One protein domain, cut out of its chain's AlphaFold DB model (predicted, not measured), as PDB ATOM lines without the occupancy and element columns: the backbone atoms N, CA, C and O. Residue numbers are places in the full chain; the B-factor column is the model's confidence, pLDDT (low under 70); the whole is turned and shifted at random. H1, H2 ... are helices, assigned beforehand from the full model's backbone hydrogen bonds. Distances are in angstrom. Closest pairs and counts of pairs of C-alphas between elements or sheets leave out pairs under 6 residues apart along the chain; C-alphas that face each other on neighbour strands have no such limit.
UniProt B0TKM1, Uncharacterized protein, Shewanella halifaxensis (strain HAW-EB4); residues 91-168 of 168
ATOM      1  N   GLU A  91     108.056 111.446  63.658       63.47
ATOM      2  CA  GLU A  91     108.859 112.680  63.816       63.47
ATOM      3  C   GLU A  91     108.598 113.783  62.765       63.47
ATOM      4  O   GLU A  91     108.600 114.977  63.062       63.47
ATOM      5  N   LYS A  92     108.295 113.410  61.516       71.88
ATOM      6  CA  LYS A  92     107.947 114.362  60.445       71.88
ATOM      7  C   LYS A  92     106.596 115.059  60.637       71.88
ATOM      8  O   LYS A  92     106.410 116.169  60.140       71.88
ATOM      9  N   ILE A  93     105.648 114.413  61.305       81.12
ATOM     10  CA  ILE A  93     104.318 114.934  61.619       81.12
ATOM     11  C   ILE A  93     104.433 115.974  62.728       81.12
ATOM     12  O   ILE A  93     103.916 117.078  62.551       81.12
ATOM     13  N   GLU A  94     105.142 115.679  63.820       84.94
ATOM     14  CA  GLU A  94     105.376 116.660  64.885       84.94
ATOM     15  C   GLU A  94     106.106 117.894  64.340       84.94
ATOM     16  O   GLU A  94     105.626 119.016  64.525       84.94
ATOM     17  N   VAL A  95     107.168 117.701  63.549       86.69
ATOM     18  CA  VAL A  95     107.894 118.800  62.887       86.69
ATOM     19  C   VAL A  95     106.982 119.605  61.956       86.69
ATOM     20  O   VAL A  95     107.058 120.834  61.902       86.69
ATOM     21  N   TYR A  96     106.072 118.952  61.229       87.81
ATOM     22  CA  TYR A  96     105.119 119.650  60.367       87.81
ATOM     23  C   TYR A  96     104.089 120.466  61.162       87.81
ATOM     24  O   TYR A  96     103.748 121.587  60.767       87.81
ATOM     25  N   ILE A  97     103.600 119.940  62.289       91.88
ATOM     26  CA  ILE A  97     102.688 120.657  63.188       91.88
ATOM     27  C   ILE A  97     103.386 121.890  63.763       91.88
ATOM     28  O   ILE A  97     102.813 122.982  63.750       91.88
ATOM     29  N   GLU A  98     104.623 121.741  64.231       93.06
ATOM     30  CA  GLU A  98     105.434 122.849  64.735       93.06
ATOM     31  C   GLU A  98     105.688 123.897  63.658       93.06
ATOM     32  O   GLU A  98     105.451 125.084  63.886       93.06
ATOM     33  N   TYR A  99     106.052 123.472  62.449       93.38
ATOM     34  CA  TYR A  99     106.212 124.369  61.311       93.38
ATOM     35  C   TYR A  99     104.931 125.162  61.019       93.38
ATOM     36  O   TYR A  99     104.973 126.379  60.816       93.38
ATOM     37  N   LYS A 100     103.763 124.508  61.027       93.50
ATOM     38  CA  LYS A 100     102.476 125.189  60.830       93.50
ATOM     39  C   LYS A 100     102.174 126.178  61.950       93.50
ATOM     40  O   LYS A 100     101.727 127.286  61.656       93.50
ATOM     41  N   LYS A 101     102.441 125.813  63.206       93.75
ATOM     42  CA  LYS A 101     102.304 126.714  64.358       93.75
ATOM     43  C   LYS A 101     103.205 127.940  64.214       93.75
ATOM     44  O   LYS A 101     102.706 129.058  64.311       93.75
ATOM     45  N   ALA A 102     104.482 127.736  63.902       94.56
ATOM     46  CA  ALA A 102     105.448 128.810  63.700       94.56
ATOM     47  C   ALA A 102     105.029 129.736  62.551       94.56
ATOM     48  O   ALA A 102     105.040 130.957  62.695       94.56
ATOM     49  N   LYS A 103     104.565 129.169  61.431       94.38
ATOM     50  CA  LYS A 103     104.045 129.945  60.300       94.38
ATOM     51  C   LYS A 103     102.847 130.813  60.696       94.38
ATOM     52  O   LYS A 103     102.787 131.975  60.305       94.38
ATOM     53  N   MET A 104     101.901 130.267  61.463       94.19
ATOM     54  CA  MET A 104     100.747 131.033  61.945       94.19
ATOM     55  C   MET A 104     101.170 132.155  62.895       94.19
ATOM     56  O   MET A 104     100.715 133.282  62.731       94.19
ATOM     57  N   GLN A 105     102.064 131.873  63.844       93.81
ATOM     58  CA  GLN A 105     102.595 132.885  64.758       93.81
ATOM     59  C   GLN A 105     103.290 134.015  63.999       93.81
ATOM     60  O   GLN A 105     103.001 135.181  64.248       93.81
ATOM     61  N   TYR A 106     104.147 133.678  63.033       94.88
ATOM     62  CA  TYR A 106     104.807 134.669  62.188       94.88
ATOM     63  C   TYR A 106     103.796 135.556  61.457       94.88
ATOM     64  O   TYR A 106     103.946 136.776  61.454       94.88
ATOM     65  N   GLN A 107     102.740 134.965  60.887       93.44
ATOM     66  CA  GLN A 107     101.692 135.732  60.215       93.44
ATOM     67  C   GLN A 107     100.999 136.706  61.175       93.44
ATOM     68  O   GLN A 107     100.824 137.873  60.831       93.44
ATOM     69  N   ILE A 108     100.660 136.252  62.385       93.31
ATOM     70  CA  ILE A 108     100.029 137.092  63.412       93.31
ATOM     71  C   ILE A 108     100.925 138.282  63.756       93.31
ATOM     72  O   ILE A 108     100.470 139.423  63.726       93.31
ATOM     73  N   TYR A 109     102.204 138.038  64.043       92.69
ATOM     74  CA  TYR A 109     103.134 139.109  64.396       92.69
ATOM     75  C   TYR A 109     103.397 140.067  63.235       92.69
ATOM     76  O   TYR A 109     103.430 141.277  63.448       92.69
ATOM     77  N   SER A 110     103.543 139.552  62.013       92.12
ATOM     78  CA  SER A 110     103.730 140.379  60.819       92.12
ATOM     79  C   SER A 110     102.523 141.287  60.576       92.12
ATOM     80  O   SER A 110     102.698 142.472  60.300       92.12
ATOM     81  N   ASP A 111     101.305 140.761  60.699       90.81
ATOM     82  CA  ASP A 111     100.083 141.551  60.540       90.81
ATOM     83  C   ASP A 111      99.955 142.596  61.652       90.81
ATOM     84  O   ASP A 111      99.636 143.749  61.379       90.81
ATOM     85  N   MET A 112     100.239 142.218  62.899       88.75
ATOM     86  CA  MET A 112     100.218 143.130  64.043       88.75
ATOM     87  C   MET A 112     101.228 144.268  63.896       88.75
ATOM     88  O   MET A 112     100.892 145.419  64.170       88.75
ATOM     89  N   ALA A 113     102.438 143.968  63.423       89.81
ATOM     90  CA  ALA A 113     103.453 144.973  63.136       89.81
ATOM     91  C   ALA A 113     102.994 145.915  62.015       89.81
ATOM     92  O   ALA A 113     103.040 147.128  62.187       89.81
ATOM     93  N   ASN A 114     102.459 145.372  60.919       89.56
ATOM     94  CA  ASN A 114     101.902 146.160  59.819       89.56
ATOM     95  C   ASN A 114     100.754 147.069  60.278       89.56
ATOM     96  O   ASN A 114     100.670 148.232  59.884       89.56
ATOM     97  N   ILE A 115      99.883 146.559  61.152       87.69
ATOM     98  CA  ILE A 115      98.832 147.365  61.766       87.69
ATOM     99  C   ILE A 115      99.440 148.447  62.648       87.69
ATOM    100  O   ILE A 115      98.926 149.550  62.603       87.69
ATOM    101  N   ALA A 116     100.496 148.174  63.413       86.44
ATOM    102  CA  ALA A 116     101.151 149.138  64.301       86.44
ATOM    103  C   ALA A 116     102.000 150.195  63.567       86.44
ATOM    104  O   ALA A 116     102.217 151.276  64.116       86.44
ATOM    105  N   THR A 117     102.412 149.948  62.322       87.19
ATOM    106  CA  THR A 117     103.135 150.923  61.485       87.19
ATOM    107  C   THR A 117     102.239 151.717  60.531       87.19
ATOM    108  O   THR A 117     102.743 152.559  59.798       87.19
ATOM    109  N   GLY A 118     100.929 151.461  60.505       78.94
ATOM    110  CA  GLY A 118      99.982 152.152  59.618       78.94
ATOM    111  C   GLY A 118      99.833 151.516  58.241       78.94
ATOM    112  O   GLY A 118      98.987 151.937  57.456       78.94
ATOM    113  N   ASN A 119     100.563 150.432  57.973       80.69
ATOM    114  CA  ASN A 119     100.484 149.677  56.727       80.69
ATOM    115  C   ASN A 119      99.419 148.581  56.846       80.69
ATOM    116  O   ASN A 119      99.700 147.395  56.687       80.69
ATOM    117  N   SER A 120      98.178 148.953  57.165       67.94
ATOM    118  CA  SER A 120      97.120 147.969  57.392       67.94
ATOM    119  C   SER A 120      96.457 147.513  56.094       67.94
ATOM    120  O   SER A 120      95.286 147.802  55.846       67.94
ATOM    121  N   ASN A 121      97.191 146.762  55.277       68.12
ATOM    122  CA  ASN A 121      96.549 145.878  54.310       68.12
ATOM    123  C   ASN A 121      95.877 144.752  55.107       68.12
ATOM    124  O   ASN A 121      96.475 144.256  56.056       68.12
ATOM    125  N   ALA A 122      94.614 144.464  54.785       76.44
ATOM    126  CA  ALA A 122      93.682 143.560  55.467       76.44
ATOM    127  C   ALA A 122      94.277 142.557  56.484       76.44
ATOM    128  O   ALA A 122      95.224 141.830  56.198       76.44
ATOM    129  N   VAL A 123      93.640 142.451  57.655       86.06
ATOM    130  CA  VAL A 123      94.005 141.468  58.688       86.06
ATOM    131  C   VAL A 123      93.826 140.054  58.132       86.06
ATOM    132  O   VAL A 123      92.740 139.727  57.645       86.06
ATOM    133  N   SER A 124      94.857 139.204  58.204       91.69
ATOM    134  CA  SER A 124      94.710 137.824  57.735       91.69
ATOM    135  C   SER A 124      93.692 137.056  58.591       91.69
ATOM    136  O   SER A 124      93.517 137.366  59.774       91.69
ATOM    137  N   PRO A 125      93.035 136.014  58.047       91.69
ATOM    138  CA  PRO A 125      92.063 135.224  58.805       91.69
ATOM    139  C   PRO A 125      92.635 134.629  60.099       91.69
ATOM    140  O   PRO A 125      91.949 134.577  61.116       91.69
ATOM    141  N   THR A 126      93.907 134.218  60.080       91.56
ATOM    142  CA  THR A 126      94.606 133.687  61.258       91.56
ATOM    143  C   THR A 126      94.755 134.753  62.338       91.56
ATOM    144  O   THR A 126      94.452 134.494  63.501       91.56
ATOM    145  N   THR A 127      95.157 135.964  61.956       93.56
ATOM    146  CA  THR A 127      95.261 137.099  62.877       93.56
ATOM    147  C   THR A 127      93.893 137.526  63.390       93.56
ATOM    148  O   THR A 127      93.741 137.760  64.583       93.56
ATOM    149  N   ALA A 128      92.864 137.552  62.541       92.88
ATOM    150  CA  ALA A 128      91.501 137.877  62.955       92.88
ATOM    151  C   ALA A 128      90.965 136.878  63.994       92.88
ATOM    152  O   ALA A 128      90.401 137.295  65.003       92.88
ATOM    153  N   TYR A 129      91.202 135.577  63.791       94.88
ATOM    154  CA  TYR A 129      90.846 134.546  64.766       94.88
ATOM    155  C   TYR A 129      91.643 134.684  66.070       94.88
ATOM    156  O   TYR A 129      91.101 134.510  67.159       94.88
ATOM    157  N   TYR A 130      92.931 135.021  65.989       94.50
ATOM    158  CA  TYR A 130      93.726 135.284  67.186       94.50
ATOM    159  C   TYR A 130      93.172 136.480  67.974       94.50
ATOM    160  O   TYR A 130      92.937 136.366  69.174       94.50
ATOM    161  N   LEU A 131      92.879 137.595  67.299       93.75
ATOM    162  CA  LEU A 131      92.313 138.796  67.918       93.75
ATOM    163  C   LEU A 131      90.906 138.568  68.479       93.75
ATOM    164  O   LEU A 131      90.569 139.137  69.510       93.75
ATOM    165  N   SER A 132      90.077 137.730  67.849       94.75
ATOM    166  CA  SER A 132      88.733 137.438  68.367       94.75
ATOM    167  C   SER A 132      88.755 136.652  69.676       94.75
ATOM    168  O   SER A 132      87.799 136.721  70.440       94.75
ATOM    169  N   ASN A 133      89.825 135.894  69.922       94.69
ATOM    170  CA  ASN A 133      89.994 135.087  71.129       94.69
ATOM    171  C   ASN A 133      90.967 135.718  72.139       94.69
ATOM    172  O   ASN A 133      91.153 135.173  73.225       94.69
ATOM    173  N   ASN A 134      91.593 136.849  71.799       93.75
ATOM    174  CA  ASN A 134      92.549 137.547  72.648       93.75
ATOM    175  C   ASN A 134      92.176 139.031  72.755       93.75
ATOM    176  O   ASN A 134      92.513 139.848  71.895       93.75
ATOM    177  N   GLU A 135      91.463 139.358  73.832       95.31
ATOM    178  CA  GLU A 135      90.923 140.695  74.070       95.31
ATOM    179  C   GLU A 135      92.024 141.748  74.252       95.31
ATOM    180  O   GLU A 135      91.914 142.840  73.699       95.31
ATOM    181  N   ASP A 136      93.126 141.406  74.921       94.06
ATOM    182  CA  ASP A 136      94.257 142.320  75.116       94.06
ATOM    183  C   ASP A 136      94.910 142.691  73.779       94.06
ATOM    184  O   ASP A 136      95.150 143.867  73.485       94.06
ATOM    185  N   ALA A 137      95.145 141.694  72.921       91.31
ATOM    186  CA  ALA A 137      95.687 141.918  71.587       91.31
ATOM    187  C   ALA A 137      94.724 142.750  70.729       91.31
ATOM    188  O   ALA A 137      95.153 143.657  70.009       91.31
ATOM    189  N   ARG A 138      93.414 142.494  70.831       93.19
ATOM    190  CA  ARG A 138      92.382 143.276  70.141       93.19
ATOM    191  C   ARG A 138      92.383 144.731  70.596       93.19
ATOM    192  O   ARG A 138      92.411 145.624  69.748       93.19
ATOM    193  N   ALA A 139      92.400 144.977  71.903       94.06
ATOM    194  CA  ALA A 139      92.441 146.316  72.474       94.06
ATOM    195  C   ALA A 139      93.700 147.077  72.033       94.06
ATOM    196  O   ALA A 139      93.595 148.214  71.570       94.06
ATOM    197  N   ALA A 140      94.873 146.437  72.078       91.06
ATOM    198  CA  ALA A 140      96.126 147.022  71.603       91.06
ATOM    199  C   ALA A 140      96.078 147.363  70.103       91.06
ATOM    200  O   ALA A 140      96.477 148.456  69.702       91.06
ATOM    201  N   THR A 141      95.524 146.466  69.281       90.38
ATOM    202  CA  THR A 141      95.351 146.670  67.833       90.38
ATOM    203  C   THR A 141      94.465 147.879  67.537       90.38
ATOM    204  O   THR A 141      94.810 148.727  66.713       90.38
ATOM    205  N   VAL A 142      93.311 147.969  68.204       91.25
ATOM    206  CA  VAL A 142      92.355 149.068  68.020       91.25
ATOM    207  C   VAL A 142      92.949 150.389  68.501       91.25
ATOM    208  O   VAL A 142      92.831 151.395  67.807       91.25
ATOM    209  N   ASN A 143      93.633 150.389  69.646       92.00
ATOM    210  CA  ASN A 143      94.296 151.577  70.175       92.00
ATOM    211  C   ASN A 143      95.404 152.069  69.227       92.00
ATOM    212  O   ASN A 143      95.423 153.244  68.867       92.00
ATOM    213  N   GLY A 144      96.256 151.168  68.726       88.81
ATOM    214  CA  GLY A 144      97.281 151.511  67.736       88.81
ATOM    215  C   GLY A 144      96.689 152.133  66.467       88.81
ATOM    216  O   GLY A 144      97.172 153.165  66.000       88.81
ATOM    217  N   LYS A 145      95.579 151.579  65.960       89.06
ATOM    218  CA  LYS A 145      94.839 152.165  64.828       89.06
ATOM    219  C   LYS A 145      94.275 153.551  65.144       89.06
ATOM    220  O   LYS A 145      94.350 154.436  64.298       89.06
ATOM    221  N   ALA A 146      93.732 153.757  66.344       90.44
ATOM    222  CA  ALA A 146      93.209 155.058  66.758       90.44
ATOM    223  C   ALA A 146      94.320 156.120  66.822       90.44
ATOM    224  O   ALA A 146      94.141 157.224  66.313       90.44
ATOM    225  N   GLN A 147      95.486 155.776  67.378       90.62
ATOM    226  CA  GLN A 147      96.647 156.674  67.408       90.62
ATOM    227  C   GLN A 147      97.130 157.020  65.997       90.62
ATOM    228  O   GLN A 147      97.363 158.185  65.685       90.62
ATOM    229  N   GLN A 148      97.214 156.035  65.105       89.62
ATOM    230  CA  GLN A 148      97.582 156.288  63.712       89.62
ATOM    231  C   GLN A 148      96.586 157.172  62.987       89.62
ATOM    232  O   GLN A 148      96.993 158.037  62.220       89.62
ATOM    233  N   GLN A 149      95.290 156.989  63.232       90.88
ATOM    234  CA  GLN A 149      94.272 157.842  62.638       90.88
ATOM    235  C   GLN A 149      94.439 159.300  63.088       90.88
ATOM    236  O   GLN A 149      94.294 160.210  62.270       90.88
ATOM    237  N   GLN A 150      94.793 159.532  64.356       91.94
ATOM    238  CA  GLN A 150      95.095 160.875  64.861       91.94
ATOM    239  C   GLN A 150      96.319 161.477  64.157       91.94
ATOM    240  O   GLN A 150      96.246 162.607  63.674       91.94
ATOM    241  N   VAL A 151      97.407 160.710  64.026       91.44
ATOM    242  CA  VAL A 151      98.625 161.158  63.326       91.44
ATOM    243  C   VAL A 151      98.346 161.446  61.849       91.44
ATOM    244  O   VAL A 151      98.723 162.503  61.351       91.44
ATOM    245  N   ALA A 152      97.632 160.559  61.155       91.00
ATOM    246  CA  ALA A 152      97.269 160.733  59.750       91.00
ATOM    247  C   ALA A 152      96.393 161.976  59.529       91.00
ATOM    248  O   ALA A 152      96.583 162.719  58.565       91.00
ATOM    249  N   THR A 153      95.463 162.237  60.449       93.81
ATOM    250  CA  THR A 153      94.626 163.441  60.418       93.81
ATOM    251  C   THR A 153      95.479 164.699  60.577       93.81
ATOM    252  O   THR A 153      95.358 165.622  59.774       93.81
ATOM    253  N   MET A 154      96.388 164.728  61.557       93.88
ATOM    254  CA  MET A 154      97.318 165.848  61.735       93.88
ATOM    255  C   MET A 154      98.202 166.080  60.508       93.88
ATOM    256  O   MET A 154      98.361 167.224  60.090       93.88
ATOM    257  N   GLN A 155      98.733 165.013  59.911       93.44
ATOM    258  CA  GLN A 155      99.546 165.112  58.702       93.44
ATOM    259  C   GLN A 155      98.739 165.713  57.546       93.44
ATOM    260  O   GLN A 155      99.197 166.646  56.899       93.44
ATOM    261  N   THR A 156      97.488 165.276  57.374       93.69
ATOM    262  CA  THR A 156      96.581 165.818  56.350       93.69
ATOM    263  C   THR A 156      96.354 167.322  56.530       93.69
ATOM    264  O   THR A 156      96.354 168.068  55.551       93.69
ATOM    265  N   TYR A 157      96.184 167.798  57.769       94.06
ATOM    266  CA  TYR A 157      96.049 169.232  58.045       94.06
ATOM    267  C   TYR A 157      97.314 170.018  57.671       94.06
ATOM    268  O   TYR A 157      97.214 171.090  57.069       94.06
ATOM    269  N   VAL A 158      98.499 169.495  57.999       94.00
ATOM    270  CA  VAL A 158      99.780 170.124  57.640       94.00
ATOM    271  C   VAL A 158      99.948 170.171  56.122       94.00
ATOM    272  O   VAL A 158     100.190 171.242  55.574       94.00
ATOM    273  N   ASP A 159      99.726 169.055  55.434       92.50
ATOM    274  CA  ASP A 159      99.874 168.966  53.977       92.50
ATOM    275  C   ASP A 159      98.891 169.906  53.255       92.50
ATOM    276  O   ASP A 159      99.239 170.596  52.294       92.50
ATOM    277  N   THR A 160      97.653 170.001  53.754       93.44
ATOM    278  CA  THR A 160      96.628 170.901  53.200       93.44
ATOM    279  C   THR A 160      96.999 172.372  53.404       93.44
ATOM    280  O   THR A 160      96.829 173.191  52.507       93.44
ATOM    281  N   THR A 161      97.523 172.738  54.574       91.31
ATOM    282  CA  THR A 161      97.912 174.135  54.842       91.31
ATOM    283  C   THR A 161      99.170 174.548  54.080       91.31
ATOM    284  O   THR A 161      99.232 175.673  53.588       91.31
ATOM    285  N   GLN A 162     100.143 173.646  53.918       90.00
ATOM    286  CA  GLN A 162     101.330 173.886  53.092       90.00
ATOM    287  C   GLN A 162     100.968 174.038  51.614       90.00
ATOM    288  O   GLN A 162     101.355 175.026  51.000       90.00
ATOM    289  N   SER A 163     100.157 173.130  51.066       90.50
ATOM    290  CA  SER A 163      99.732 173.210  49.661       90.50
ATOM    291  C   SER A 163      98.930 174.476  49.341       90.50
ATOM    292  O   SER A 163      99.076 175.024  48.252       90.50
ATOM    293  N   LEU A 164      98.133 174.990  50.284       85.56
ATOM    294  CA  LEU A 164      97.459 176.284  50.129       85.56
ATOM    295  C   LEU A 164      98.432 177.472  50.142       85.56
ATOM    296  O   LEU A 164      98.218 178.429  49.402       85.56
ATOM    297  N   ASN A 165      99.488 177.418  50.957       81.94
ATOM    298  CA  ASN A 165     100.514 178.463  50.995       81.94
ATOM    299  C   ASN A 165     101.421 178.450  49.756       81.94
ATOM    300  O   ASN A 165     101.880 179.508  49.353       81.94
ATOM    301  N   GLU A 166     101.683 177.286  49.159       80.12
ATOM    302  CA  GLU A 166     102.483 177.166  47.929       80.12
ATOM    303  C   GLU A 166     101.720 177.585  46.659       80.12
ATOM    304  O   GLU A 166     102.332 177.792  45.612       80.12
ATOM    305  N   LEU A 167     100.389 177.709  46.732       69.44
ATOM    306  CA  LEU A 167      99.546 178.132  45.609       69.44
ATOM    307  C   LEU A 167      99.455 179.663  45.438       69.44
ATOM    308  O   LEU A 167      98.808 180.120  44.494       69.44
ATOM    309  N   ASN A 168     100.039 180.436  46.358       53.66
ATOM    310  CA  ASN A 168      99.940 181.896  46.455       53.66
ATOM    311  C   ASN A 168     101.325 182.537  46.298       53.66
ATOM    312  O   ASN A 168     101.418 183.583  45.620       53.66
TER     313      ASN A 168
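This is residues 91 to 168 of the 168 residues of an uncharacterized protein of Shewanella halifaxensis (strain HAW-EB4) (UniProt B0TKM1). Two long helices, H1 and H3, run the same way and overlap only near the end of H1 and the beginning of H3, with the short helix H2 set crosswise beside H1 in a small compact body. Residues 91 to 103 and 153 to 168 stick out as two arms that make the length. The printed part has 78 residues, all helix in class, in the order H1, H2, H3; it is extended, radius of gyration of the C-alphas 18.8 A, spanning 72 by 24 by 13 A.

H1, residues 91 to 116, touches H2, residues 125 to 133, with residues 104 to 112 alone, about perpendicular at 80 degrees; the closest C-alphas, of Ile 108 and Thr 127, are 4.8 A apart. Residues 112 to 116 of H1 touch residues 141 to 145 of H3, residues 135 to 166, at a steep tilt of 38 degrees; the closest C-alphas, of Ala 116 and Gly 144, are 5.7 A apart. H2 and H3 only just touch, only at the corner, with 3 pairs of C-alphas within 8 A, the closest those of Leu 131 and Arg 138, 5.0 A. In H1, H2 and H3 every O i to N i+4 pair is within hydrogen-bond range.

H1 begins at C-alpha 91 (108.859, 112.680, 63.816) and is 37.3 A long; H2 is 12.5 A; H3 is 46.3 A, ending at C-alpha 166 (102.483, 177.166, 47.929).

The C-alphas of Glu 91 and Asn 168, the two farthest apart, are 71.9 A apart. The printed part has no cut; the link H1 to H2 is short, H2 to H3 tight. Residues 91, 120 to 121 and 167 to 168 have pLDDT under 70.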